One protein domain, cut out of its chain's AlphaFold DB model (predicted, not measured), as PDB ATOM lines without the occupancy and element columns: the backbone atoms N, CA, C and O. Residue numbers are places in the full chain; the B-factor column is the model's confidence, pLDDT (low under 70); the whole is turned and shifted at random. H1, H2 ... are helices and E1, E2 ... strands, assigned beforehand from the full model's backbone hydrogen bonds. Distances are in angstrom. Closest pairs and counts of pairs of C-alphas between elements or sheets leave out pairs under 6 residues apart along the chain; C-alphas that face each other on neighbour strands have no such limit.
ATOM      1  N   LEU A 505     -14.195 -20.716  40.349       71.44
ATOM      2  CA  LEU A 505     -13.778 -19.531  39.601       71.44
ATOM      3  C   LEU A 505     -13.999 -18.224  40.382       71.44
ATOM      4  O   LEU A 505     -13.103 -17.383  40.377       71.44
ATOM      5  N   ASP A 506     -15.112 -18.070  41.108       67.69
ATOM      6  CA  ASP A 506     -15.409 -16.853  41.887       67.69
ATOM      7  C   ASP A 506     -14.413 -16.684  43.044       67.69
ATOM      8  O   ASP A 506     -13.866 -15.605  43.273       67.69
ATOM      9  N   LEU A 507     -14.123 -17.781  43.752       64.94
ATOM     10  CA  LEU A 507     -13.129 -17.818  44.829       64.94
ATOM     11  C   LEU A 507     -11.712 -17.553  44.312       64.94
ATOM     12  O   LEU A 507     -10.958 -16.815  44.944       64.94
ATOM     13  N   LYS A 508     -11.357 -18.114  43.150       76.81
ATOM     14  CA  LYS A 508     -10.072 -17.844  42.500       76.81
ATOM     15  C   LYS A 508      -9.957 -16.378  42.079       76.81
ATOM     16  O   LYS A 508      -8.916 -15.782  42.323       76.81
ATOM     17  N   TYR A 509     -11.028 -15.785  41.547       74.19
ATOM     18  CA  TYR A 509     -11.070 -14.364  41.204       74.19
ATOM     19  C   TYR A 509     -10.879 -13.466  42.437       74.19
ATOM     20  O   TYR A 509     -10.076 -12.540  42.390       74.19
ATOM     21  N   ILE A 510     -11.540 -13.766  43.564       69.88
ATOM     22  CA  ILE A 510     -11.357 -13.023  44.827       69.88
ATOM     23  C   ILE A 510      -9.902 -13.111  45.321       69.88
ATOM     24  O   ILE A 510      -9.353 -12.111  45.777       69.88
ATOM     25  N   LEU A 511      -9.265 -14.282  45.218       74.06
ATOM     26  CA  LEU A 511      -7.878 -14.485  45.654       74.06
ATOM     27  C   LEU A 511      -6.850 -13.827  44.722       74.06
ATOM     28  O   LEU A 511      -5.865 -13.278  45.210       74.06
ATOM     29  N   GLU A 512      -7.078 -13.836  43.406       78.75
ATOM     30  CA  GLU A 512      -6.247 -13.101  42.440       78.75
ATOM     31  C   GLU A 512      -6.404 -11.584  42.641       78.75
ATOM     32  O   GLU A 512      -5.406 -10.879  42.765       78.75
ATOM     33  N   PHE A 513      -7.634 -11.100  42.838       77.25
ATOM     34  CA  PHE A 513      -7.923  -9.714  43.215       77.25
ATOM     35  C   PHE A 513      -7.219  -9.284  44.517       77.25
ATOM     36  O   PHE A 513      -6.769  -8.148  44.626       77.25
ATOM     37  N   TRP A 514      -7.071 -10.176  45.502       77.88
ATOM     38  CA  TRP A 514      -6.307  -9.882  46.723       77.88
ATOM     39  C   TRP A 514      -4.795  -9.771  46.485       77.88
ATOM     40  O   TRP A 514      -4.128  -9.073  47.245       77.88
ATOM     41  N   SER A 515      -4.249 -10.433  45.459       81.50
ATOM     42  CA  SER A 515      -2.813 -10.374  45.146       81.50
ATOM     43  C   SER A 515      -2.373  -9.103  44.407       81.50
ATOM     44  O   SER A 515      -1.180  -8.813  44.388       81.50
ATOM     45  N   ASP A 516      -3.317  -8.321  43.872       80.81
ATOM     46  CA  ASP A 516      -3.049  -7.037  43.206       80.81
ATOM     47  C   ASP A 516      -2.757  -5.879  44.189       80.81
ATOM     48  O   ASP A 516      -2.262  -4.830  43.772       80.81
ATOM     49  N   PHE A 517      -3.053  -6.037  45.486       83.38
ATOM     50  CA  PHE A 517      -2.780  -5.018  46.508       83.38
ATOM     51  C   PHE A 517      -1.452  -5.304  47.211       83.38
ATOM     52  O   PHE A 517      -1.326  -6.296  47.929       83.38
ATOM     53  N   GLU A 518      -0.477  -4.401  47.069       80.75
ATOM     54  CA  GLU A 518       0.863  -4.558  47.657       80.75
ATOM     55  C   GLU A 518       0.841  -4.686  49.191       80.75
ATOM     56  O   GLU A 518       1.726  -5.319  49.772       80.75
ATOM     57  N   ASN A 519      -0.161  -4.109  49.866       85.44
ATOM     58  CA  ASN A 519      -0.287  -4.191  51.318       85.44
ATOM     59  C   ASN A 519      -1.755  -4.200  51.809       85.44
ATOM     60  O   ASN A 519      -2.270  -3.169  52.250       85.44
ATOM     61  N   PRO A 520      -2.434  -5.366  51.855       79.31
ATOM     62  CA  PRO A 520      -3.801  -5.472  52.381       79.31
ATOM     63  C   PRO A 520      -3.919  -5.133  53.882       79.31
ATOM     64  O   PRO A 520      -5.028  -4.964  54.390       79.31
ATOM     65  N   ASN A 521      -2.794  -5.000  54.596       86.12
ATOM     66  CA  ASN A 521      -2.723  -4.604  56.006       86.12
ATOM     67  C   ASN A 521      -2.375  -3.113  56.204       86.12
ATOM     68  O   ASN A 521      -2.132  -2.694  57.336       86.12
ATOM     69  N   ALA A 522      -2.332  -2.307  55.135       88.62
ATOM     70  CA  ALA A 522      -2.144  -0.859  55.227       88.62
ATOM     71  C   ALA A 522      -3.287  -0.176  56.004       88.62
ATOM     72  O   ALA A 522      -4.367  -0.741  56.178       88.62
ATOM     73  N   ASP A 523      -3.085   1.067  56.449       91.69
ATOM     74  CA  ASP A 523      -4.174   1.847  57.048       91.69
ATOM     75  C   ASP A 523      -5.369   1.953  56.078       91.69
ATOM     76  O   ASP A 523      -5.200   2.133  54.868       91.69
ATOM     77  N   MET A 524      -6.593   1.878  56.604       84.44
ATOM     78  CA  MET A 524      -7.830   1.874  55.818       84.44
ATOM     79  C   MET A 524      -7.938   3.119  54.916       84.44
ATOM     80  O   MET A 524      -8.561   3.056  53.854       84.44
ATOM     81  N   ALA A 525      -7.345   4.255  55.299       87.69
ATOM     82  CA  ALA A 525      -7.297   5.451  54.456       87.69
ATOM     83  C   ALA A 525      -6.385   5.288  53.223       87.69
ATOM     84  O   ALA A 525      -6.691   5.840  52.165       87.69
ATOM     85  N   ILE A 526      -5.294   4.524  53.344       88.94
ATOM     86  CA  ILE A 526      -4.380   4.180  52.245       88.94
ATOM     87  C   ILE A 526      -5.057   3.155  51.335       88.94
ATOM     88  O   ILE A 526      -5.226   3.422  50.146       88.94
ATOM     89  N   LEU A 527      -5.586   2.067  51.907       86.69
ATOM     90  CA  LEU A 527      -6.293   1.031  51.151       86.69
ATOM     91  C   LEU A 527      -7.483   1.609  50.363       86.69
ATOM     92  O   LEU A 527      -7.686   1.272  49.202       86.69
ATOM     93  N   LYS A 528      -8.239   2.562  50.930       86.12
ATOM     94  CA  LYS A 528      -9.307   3.275  50.200       86.12
ATOM     95  C   LYS A 528      -8.795   4.101  49.012       86.12
ATOM     96  O   LYS A 528      -9.532   4.241  48.036       86.12
ATOM     97  N   LYS A 529      -7.579   4.658  49.072       89.12
ATOM     98  CA  LYS A 529      -6.956   5.368  47.939       89.12
ATOM     99  C   LYS A 529      -6.504   4.388  46.860       89.12
ATOM    100  O   LYS A 529      -6.833   4.613  45.699       89.12
ATOM    101  N   GLU A 530      -5.829   3.306  47.241       88.69
ATOM    102  CA  GLU A 530      -5.399   2.235  46.329       88.69
ATOM    103  C   GLU A 530      -6.595   1.617  45.605       88.69
ATOM    104  O   GLU A 530      -6.645   1.623  44.381       88.69
ATOM    105  N   VAL A 531      -7.634   1.218  46.346       85.31
ATOM    106  CA  VAL A 531      -8.906   0.740  45.788       85.31
ATOM    107  C   VAL A 531      -9.510   1.759  44.822       85.31
ATOM    108  O   VAL A 531      -9.960   1.382  43.745       85.31
ATOM    109  N   LYS A 532      -9.538   3.053  45.176       85.88
ATOM    110  CA  LYS A 532     -10.098   4.097  44.304       85.88
ATOM    111  C   LYS A 532      -9.281   4.291  43.019       85.88
ATOM    112  O   LYS A 532      -9.877   4.644  42.008       85.88
ATOM    113  N   ALA A 533      -7.968   4.060  43.054       86.62
ATOM    114  CA  ALA A 533      -7.098   4.089  41.881       86.62
ATOM    115  C   ALA A 533      -7.210   2.810  41.028       86.62
ATOM    116  O   ALA A 533      -7.188   2.896  39.806       86.62
ATOM    117  N   TRP A 534      -7.380   1.645  41.664       84.75
ATOM    118  CA  TRP A 534      -7.551   0.348  41.002       84.75
ATOM    119  C   TRP A 534      -8.941   0.179  40.369       84.75
ATOM    120  O   TRP A 534      -9.063  -0.550  39.388       84.75
ATOM    121  N   LYS A 535      -9.985   0.844  40.907       77.44
ATOM    122  CA  LYS A 535     -11.401   0.690  40.504       77.44
ATOM    123  C   LYS A 535     -11.562   0.584  38.972       77.44
ATOM    124  O   LYS A 535     -11.445   1.598  38.281       77.44
ATOM    125  N   PRO A 536     -11.892  -0.607  38.435       75.06
ATOM    126  CA  PRO A 536     -12.024  -0.808  37.003       75.06
ATOM    127  C   PRO A 536     -13.203  -0.000  36.473       75.06
ATOM    128  O   PRO A 536     -14.309  -0.031  37.019       75.06
ATOM    129  N   VAL A 537     -12.951   0.735  35.393       77.88
ATOM    130  CA  VAL A 537     -13.945   1.592  34.752       77.88
ATOM    131  C   VAL A 537     -14.865   0.723  33.897       77.88
ATOM    132  O   VAL A 537     -14.588   0.470  32.725       77.88
ATOM    133  N   PHE A 538     -15.975   0.258  34.473       82.25
ATOM    134  CA  PHE A 538     -17.070  -0.273  33.667       82.25
ATOM    135  C   PHE A 538     -17.735   0.876  32.909       82.25
ATOM    136  O   PHE A 538     -18.020   1.926  33.482       82.25
ATOM    137  N   THR A 539     -18.034   0.662  31.630       81.69
ATOM    138  CA  THR A 539     -18.496   1.716  30.711       81.69
ATOM    139  C   THR A 539     -19.816   2.375  31.130       81.69
ATOM    140  O   THR A 539     -20.055   3.518  30.761       81.69
ATOM    141  N   TYR A 540     -20.651   1.675  31.907       82.31
ATOM    142  CA  TYR A 540     -22.003   2.124  32.267       82.31
ATOM    143  C   TYR A 540     -22.341   1.995  33.761       82.31
ATOM    144  O   TYR A 540     -23.451   2.346  34.145       82.31
ATOM    145  N   VAL A 541     -21.443   1.472  34.611       86.38
ATOM    146  CA  VAL A 541     -21.751   1.149  36.020       86.38
ATOM    147  C   VAL A 541     -20.605   1.547  36.949       86.38
ATOM    148  O   VAL A 541     -19.532   0.956  36.927       86.38
ATOM    149  N   VAL A 542     -20.849   2.499  37.843       86.94
ATOM    150  CA  VAL A 542     -19.918   2.873  38.911       86.94
ATOM    151  C   VAL A 542     -20.353   2.196  40.218       86.94
ATOM    152  O   VAL A 542     -21.403   2.552  40.770       86.94
ATOM    153  N   PRO A 543     -19.578   1.226  40.745       86.38
ATOM    154  CA  PRO A 543     -19.837   0.649  42.055       86.38
ATOM    155  C   PRO A 543     -19.431   1.623  43.164       86.38
ATOM    156  O   PRO A 543     -18.294   2.104  43.209       86.38
ATOM    157  N   ASP A 544     -20.350   1.875  44.090       87.50
ATOM    158  CA  ASP A 544     -20.133   2.676  45.289       87.50
ATOM    159  C   ASP A 544     -20.428   1.873  46.562       87.50
ATOM    160  O   ASP A 544     -21.361   1.064  46.614       87.50
ATOM    161  N   ILE A 545     -19.593   2.085  47.581       85.62
ATOM    162  CA  ILE A 545     -19.535   1.281  48.806       85.62
ATOM    163  C   ILE A 545     -19.577   2.231  49.996       85.62
ATOM    164  O   ILE A 545     -18.607   2.945  50.258       85.62
ATOM    165  N   TYR A 546     -20.679   2.212  50.740       86.31
ATOM    166  CA  TYR A 546     -20.864   3.069  51.905       86.31
ATOM    167  C   TYR A 546     -21.047   2.245  53.179       86.31
ATOM    168  O   TYR A 546     -21.591   1.142  53.180       86.31
ATOM    169  N   TRP A 547     -20.557   2.791  54.288       81.44
ATOM    170  CA  TRP A 547     -20.538   2.123  55.585       81.44
ATOM    171  C   TRP A 547     -21.474   2.846  56.547       81.44
ATOM    172  O   TRP A 547     -21.128   3.909  57.064       81.44
ATOM    173  N   SER A 548     -22.630   2.247  56.842       80.81
ATOM    174  CA  SER A 548     -23.469   2.687  57.962       80.81
ATOM    175  C   SER A 548     -22.762   2.384  59.292       80.81
ATOM    176  O   SER A 548     -21.685   1.778  59.304       80.81
ATOM    177  N   ARG A 549     -23.326   2.787  60.443       73.00
ATOM    178  CA  ARG A 549     -22.737   2.460  61.761       73.00
ATOM    179  C   ARG A 549     -22.500   0.952  61.951       73.00
ATOM    180  O   ARG A 549     -21.483   0.592  62.537       73.00
ATOM    181  N   ASN A 550     -23.383   0.109  61.403       69.81
ATOM    182  CA  ASN A 550     -23.442  -1.326  61.705       69.81
ATOM    183  C   ASN A 550     -23.301  -2.243  60.471       69.81
ATOM    184  O   ASN A 550     -23.208  -3.457  60.634       69.81
ATOM    185  N   GLU A 551     -23.335  -1.705  59.246       80.75
ATOM    186  CA  GLU A 551     -23.449  -2.495  58.009       80.75
ATOM    187  C   GLU A 551     -22.673  -1.863  56.845       80.75
ATOM    188  O   GLU A 551     -22.594  -0.636  56.722       80.75
ATOM    189  N   CYS A 552     -22.157  -2.705  55.949       83.31
ATOM    190  CA  CYS A 552     -21.658  -2.293  54.642       83.31
ATOM    191  C   CYS A 552     -22.812  -2.362  53.638       83.31
ATOM    192  O   CYS A 552     -23.482  -3.387  53.538       83.31
ATOM    193  N   ALA A 553     -23.063  -1.302  52.883       85.56
ATOM    194  CA  ALA A 553     -24.116  -1.285  51.880       85.56
ATOM    195  C   ALA A 553     -23.534  -0.972  50.504       85.56
ATOM    196  O   ALA A 553     -22.613  -0.163  50.355       85.56
ATOM    197  N   LEU A 554     -24.071  -1.666  49.500       86.38
ATOM    198  CA  LEU A 554     -23.539  -1.644  48.149       86.38
ATOM    199  C   LEU A 554     -24.546  -1.053  47.166       86.38
ATOM    200  O   LEU A 554     -25.695  -1.500  47.074       86.38
ATOM    201  N   THR A 555     -24.083  -0.080  46.390       87.38
ATOM    202  CA  THR A 555     -24.884   0.647  45.405       87.38
ATOM    203  C   THR A 555     -24.201   0.721  44.057       87.38
ATOM    204  O   THR A 555     -23.011   0.994  43.969       87.38
ATOM    205  N   PHE A 556     -24.976   0.544  42.991       88.88
ATOM    206  CA  PHE A 556     -24.544   0.864  41.635       88.88
ATOM    207  C   PHE A 556     -25.176   2.173  41.186       88.88
ATOM    208  O   PHE A 556     -26.398   2.330  41.256       88.88
ATOM    209  N   HIS A 557     -24.336   3.073  40.691       86.56
ATOM    210  CA  HIS A 557     -24.733   4.236  39.912       86.56
ATOM    211  C   HIS A 557     -24.527   3.887  38.436       86.56
ATOM    212  O   HIS A 557     -23.447   3.438  38.069       86.56
ATOM    213  N   TYR A 558     -25.555   4.020  37.605       88.62
ATOM    214  CA  TYR A 558     -25.501   3.637  36.193       88.62
ATOM    215  C   TYR A 558     -26.388   4.548  35.354       88.62
ATOM    216  O   TYR A 558     -27.406   5.030  35.843       88.62
ATOM    217  N   GLU A 559     -26.032   4.772  34.095       88.75
ATOM    218  CA  GLU A 559     -26.927   5.439  33.147       88.75
ATOM    219  C   GLU A 559     -27.879   4.401  32.542       88.75
ATOM    220  O   GLU A 559     -27.468   3.297  32.177       88.75
ATOM    221  N   ASN A 560     -29.174   4.719  32.486       86.88
ATOM    222  CA  ASN A 560     -30.152   3.870  31.807       86.88
ATOM    223  C   ASN A 560     -30.098   4.072  30.276       86.88
ATOM    224  O   ASN A 560     -29.425   4.968  29.775       86.88
ATOM    225  N   GLU A 561     -30.857   3.277  29.512       86.31
ATOM    226  CA  GLU A 561     -30.941   3.399  28.041       86.31
ATOM    227  C   GLU A 561     -31.430   4.781  27.546       86.31
ATOM    228  O   GLU A 561     -31.321   5.086  26.362       86.31
ATOM    229  N   SER A 562     -31.981   5.616  28.436       90.25
ATOM    230  CA  SER A 562     -32.420   6.994  28.158       90.25
ATOM    231  C   SER A 562     -31.382   8.059  28.552       90.25
ATOM    232  O   SER A 562     -31.654   9.246  28.392       90.25
ATOM    233  N   GLY A 563     -30.209   7.659  29.059       90.00
ATOM    234  CA  GLY A 563     -29.158   8.562  29.544       90.00
ATOM    235  C   GLY A 563     -29.431   9.171  30.926       90.00
ATOM    236  O   GLY A 563     -28.749  10.110  31.326       90.00
ATOM    237  N   GLU A 564     -30.425   8.678  31.672       91.94
ATOM    238  CA  GLU A 564     -30.711   9.173  33.021       91.94
ATOM    239  C   GLU A 564     -29.880   8.415  34.064       91.94
ATOM    240  O   GLU A 564     -29.879   7.178  34.110       91.94
ATOM    241  N   ALA A 565     -29.223   9.162  34.953       91.81
ATOM    242  CA  ALA A 565     -28.466   8.609  36.068       91.81
ATOM    243  C   ALA A 565     -29.391   7.904  37.078       91.81
ATOM    244  O   ALA A 565     -30.170   8.527  37.799       91.81
ATOM    245  N   CYS A 566     -29.270   6.584  37.152       92.75
ATOM    246  CA  CYS A 566     -30.032   5.701  38.022       92.75
ATOM    247  C   CYS A 566     -29.165   5.167  39.170       92.75
ATOM    248  O   CYS A 566     -27.981   4.871  39.004       92.75
ATOM    249  N   LYS A 567     -29.776   4.973  40.347       92.88
ATOM    250  CA  LYS A 567     -29.147   4.326  41.508       92.88
ATOM    251  C   LYS A 567     -29.876   3.028  41.852       92.88
ATOM    252  O   LYS A 567     -31.092   3.022  42.021       92.88
ATOM    253  N   SER A 568     -29.137   1.927  41.975       90.69
ATOM    254  CA  SER A 568     -29.651   0.628  42.429       90.69
ATOM    255  C   SER A 568     -28.952   0.216  43.721       90.69
ATOM    256  O   SER A 568     -27.761  -0.093  43.705       90.69
ATOM    257  N   ASN A 569     -29.702   0.137  44.822       88.50
ATOM    258  CA  ASN A 569     -29.254  -0.548  46.037       88.50
ATOM    259  C   ASN A 569     -29.216  -2.058  45.745       88.50
ATOM    260  O   ASN A 569     -30.225  -2.625  45.328       88.50
ATOM    261  N   LEU A 570     -28.065  -2.704  45.932       83.31
ATOM    262  CA  LEU A 570     -27.903  -4.145  45.695       83.31
ATOM    263  C   LEU A 570     -28.174  -4.972  46.949       83.31
ATOM    264  O   LEU A 570     -28.638  -6.105  46.857       83.31
ATOM    265  N   GLY A 571     -27.903  -4.392  48.115       84.25
ATOM    266  CA  GLY A 571     -28.137  -5.029  49.397       84.25
ATOM    267  C   GLY A 571     -27.358  -4.369  50.524       84.25
ATOM    268  O   GLY A 571     -26.454  -3.561  50.303       84.25
ATOM    269  N   HIS A 572     -27.737  -4.760  51.734       83.62
ATOM    270  CA  HIS A 572     -26.980  -4.531  52.952       83.62
ATOM    271  C   HIS A 572     -26.255  -5.833  53.291       83.62
ATOM    272  O   HIS A 572     -26.858  -6.908  53.270       83.62
ATOM    273  N   PHE A 573     -24.964  -5.731  53.575       84.75
ATOM    274  CA  PHE A 573     -24.072  -6.842  53.852       84.75
ATOM    275  C   PHE A 573     -23.398  -6.618  55.208       84.75
ATOM    276  O   PHE A 573     -22.848  -5.554  55.494       84.75
ATOM    277  N   HIS A 574     -23.398  -7.647  56.051       85.69
ATOM    278  CA  HIS A 574     -22.750  -7.608  57.364       85.69
ATOM    279  C   HIS A 574     -21.241  -7.894  57.259       85.69
ATOM    280  O   HIS A 574     -20.714  -8.755  57.960       85.69
ATOM    281  N   PHE A 575     -20.549  -7.197  56.352       87.25
ATOM    282  CA  PHE A 575     -19.089  -7.224  56.294       87.25
ATOM    283  C   PHE A 575     -18.501  -6.472  57.495       87.25
ATOM    284  O   PHE A 575     -19.059  -5.476  57.960       87.25
ATOM    285  N   SER A 576     -17.372  -6.956  58.005       84.38
ATOM    286  CA  SER A 576     -16.617  -6.320  59.083       84.38
ATOM    287  C   SER A 576     -16.018  -4.985  58.627       84.38
ATOM    288  O   SER A 576     -15.675  -4.807  57.465       84.38
ATOM    289  N   ARG A 577     -15.891  -4.018  59.543       87.75
ATOM    290  CA  ARG A 577     -15.386  -2.653  59.264       87.75
ATOM    291  C   ARG A 577     -13.856  -2.558  59.118       87.75
ATOM    292  O   ARG A 577     -13.279  -1.494  59.317       87.75
ATOM    293  N   ASP A 578     -13.215  -3.672  58.806       90.12
ATOM    294  CA  ASP A 578     -11.778  -3.820  58.621       90.12
ATOM    295  C   ASP A 578     -11.411  -3.897  57.127       90.12
ATOM    296  O   ASP A 578     -12.270  -3.882  56.241       90.12
ATOM    297  N   ASN A 579     -10.115  -4.004  56.841       87.94
ATOM    298  CA  ASN A 579      -9.615  -4.123  55.473       87.94
ATOM    299  C   ASN A 579     -10.157  -5.368  54.755       87.94
ATOM    300  O   ASN A 579     -10.466  -5.289  53.566       87.94
ATOM    301  N   SER A 580     -10.322  -6.496  55.462       86.38
ATOM    302  CA  SER A 580     -10.835  -7.726  54.848       86.38
ATOM    303  C   SER A 580     -12.291  -7.564  54.402       86.38
ATOM    304  O   SER A 580     -12.612  -7.863  53.251       86.38
ATOM    305  N   GLY A 581     -13.158  -6.989  55.243       87.94
ATOM    306  CA  GLY A 581     -14.544  -6.704  54.878       87.94
ATOM    307  C   GLY A 581     -14.676  -5.668  53.758       87.94
ATOM    308  O   GLY A 581     -15.565  -5.798  52.915       87.94
ATOM    309  N   LEU A 582     -13.766  -4.688  53.676       87.81
ATOM    310  CA  LEU A 582     -13.694  -3.754  52.547       87.81
ATOM    311  C   LEU A 582     -13.319  -4.458  51.236       87.81
ATOM    312  O   LEU A 582     -14.016  -4.271  50.239       87.81
ATOM    313  N   LEU A 583     -12.272  -5.286  51.231       88.50
ATOM    314  CA  LEU A 583     -11.848  -6.046  50.049       88.50
ATOM    315  C   LEU A 583     -12.930  -7.027  49.578       88.50
ATOM    316  O   LEU A 583     -13.212  -7.100  48.383       88.50
ATOM    317  N   ILE A 584     -13.605  -7.717  50.503       89.12
ATOM    318  CA  ILE A 584     -14.741  -8.593  50.179       89.12
ATOM    319  C   ILE A 584     -15.894  -7.781  49.567       89.12
ATOM    320  O   ILE A 584     -16.433  -8.181  48.537       89.12
ATOM    321  N   ALA A 585     -16.241  -6.617  50.132       88.69
ATOM    322  CA  ALA A 585     -17.290  -5.755  49.581       88.69
ATOM    323  C   ALA A 585     -16.985  -5.305  48.141       88.69
ATOM    324  O   ALA A 585     -17.882  -5.299  47.294       88.69
ATOM    325  N   ILE A 586     -15.723  -4.972  47.844       88.81
ATOM    326  CA  ILE A 586     -15.279  -4.588  46.496       88.81
ATOM    327  C   ILE A 586     -15.372  -5.777  45.540       88.81
ATOM    328  O   ILE A 586     -15.963  -5.632  44.469       88.81
ATOM    329  N   ALA A 587     -14.875  -6.953  45.928       88.94
ATOM    330  CA  ALA A 587     -14.925  -8.146  45.087       88.94
ATOM    331  C   ALA A 587     -16.375  -8.581  44.797       88.94
ATOM    332  O   ALA A 587     -16.727  -8.844  43.647       88.94
ATOM    333  N   CYS A 588     -17.258  -8.549  45.803       86.62
ATOM    334  CA  CYS A 588     -18.695  -8.754  45.612       86.62
ATOM    335  C   CYS A 588     -19.307  -7.705  44.673       86.62
ATOM    336  O   CYS A 588     -20.152  -8.048  43.849       86.62
ATOM    337  N   SER A 589     -18.876  -6.440  44.754       86.19
ATOM    338  CA  SER A 589     -19.340  -5.394  43.834       86.19
ATOM    339  C   SER A 589     -18.904  -5.627  42.394       86.19
ATOM    340  O   SER A 589     -19.683  -5.366  41.483       86.19
ATOM    341  N   TYR A 590     -17.703  -6.171  42.195       86.44
ATOM    342  CA  TYR A 590     -17.194  -6.500  40.874       86.44
ATOM    343  C   TYR A 590     -17.959  -7.682  40.271       86.44
ATOM    344  O   TYR A 590     -18.484  -7.562  39.169       86.44
ATOM    345  N   LEU A 591     -18.123  -8.777  41.026       86.25
ATOM    346  CA  LEU A 591     -18.908  -9.945  40.601       86.25
ATOM    347  C   LEU A 591     -20.363  -9.567  40.264       86.25
ATOM    348  O   LEU A 591     -20.901  -9.976  39.241       86.25
ATOM    349  N   LEU A 592     -21.004  -8.718  41.074       84.56
ATOM    350  CA  LEU A 592     -22.364  -8.239  40.790       84.56
ATOM    351  C   LEU A 592     -22.448  -7.304  39.570       84.56
ATOM    352  O   LEU A 592     -23.534  -7.163  39.004       84.56
ATOM    353  N   ALA A 593     -21.341  -6.665  39.179       84.25
ATOM    354  CA  ALA A 593     -21.258  -5.816  37.993       84.25
ATOM    355  C   ALA A 593     -20.965  -6.627  36.721       84.25
ATOM    356  O   ALA A 593     -21.471  -6.269  35.664       84.25
ATOM    357  N   THR A 594     -20.203  -7.725  36.811       83.25
ATOM    358  CA  THR A 594     -19.903  -8.614  35.672       83.25
ATOM    359  C   THR A 594     -20.968  -9.677  35.410       83.25
ATOM    360  O   THR A 594     -21.064 -10.173  34.291       83.25
ATOM    361  N   CYS A 595     -21.797 -10.025  36.399       78.81
ATOM    362  CA  CYS A 595     -22.944 -10.924  36.220       78.81
ATOM    363  C   CYS A 595     -24.208 -10.243  35.640       78.81
ATOM    364  O   CYS A 595     -25.279 -10.860  35.654       78.81
ATOM    365  N   ARG A 596     -24.120  -8.987  35.178       62.19
ATOM    366  CA  ARG A 596     -25.205  -8.236  34.523       62.19
ATOM    367  C   ARG A 596     -24.879  -7.938  33.065       62.19
ATOM    368  O   ARG A 596     -25.832  -8.063  32.267       62.19
TER     369      ARG A 596
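Overview. This is residues 505 to 596 of the 596 residues of the protein "Hypothetical protein" of Symbiodinium sp. CCMP2592 (UniProt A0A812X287). A strongly twisted sheet, E1 E2 E3, has helix H3 packed over one face, making two layers; H1 packs steeply on H3, and H2 lies off the sheet near H3. The 92 printed residues include H1 H2 E1 E2 E3 H3 in chain order, class mixed; the strands form an antiparallel meander, each beside the one before. It is compact, radius of gyration of the C-alphas 13.5 A, spanning 42 by 30 by 24 A.

Along the chain. E1, residues 541 to 547, measures 19.6 A; E2, 552 to 559, 23.4 A; E3, 565 to 573, 24.0 A. H3, 579 to 594, measures 22.8 A, ending at C-alpha 594 (-19.903, -8.614, 35.672). H1, 505 to 515, measures 15.3 A, from C-alpha 505 (-13.778, -19.531, 39.601); H2, 524 to 534, 14.9 A.

Arrangement. Hairpin E1 and E2 has N 544 and O 555 within hydrogen-bond range, 2.8 A; hairpin E2 and E3 has N 566 and O 558, 2.8 A. H3 is on the sheet, height 9.1 A, over E1 and E2; closest C-alphas to E1 are Pro 543 and Ser 589, 6.3 A. H1 touches H3, closest C-alphas Ile 510 and Ala 587, 6.0 A. H2 is close but not clearly touching H3, closest C-alphas Met 524 and Asn 579, 6.3 A. H1, H2 and H3 have every O i to N i+4 pair within range.

Size, cuts and confidence. The printed part has no cut and no long link. Residues 506 to 507, 510, 550 and 596 have pLDDT under 70.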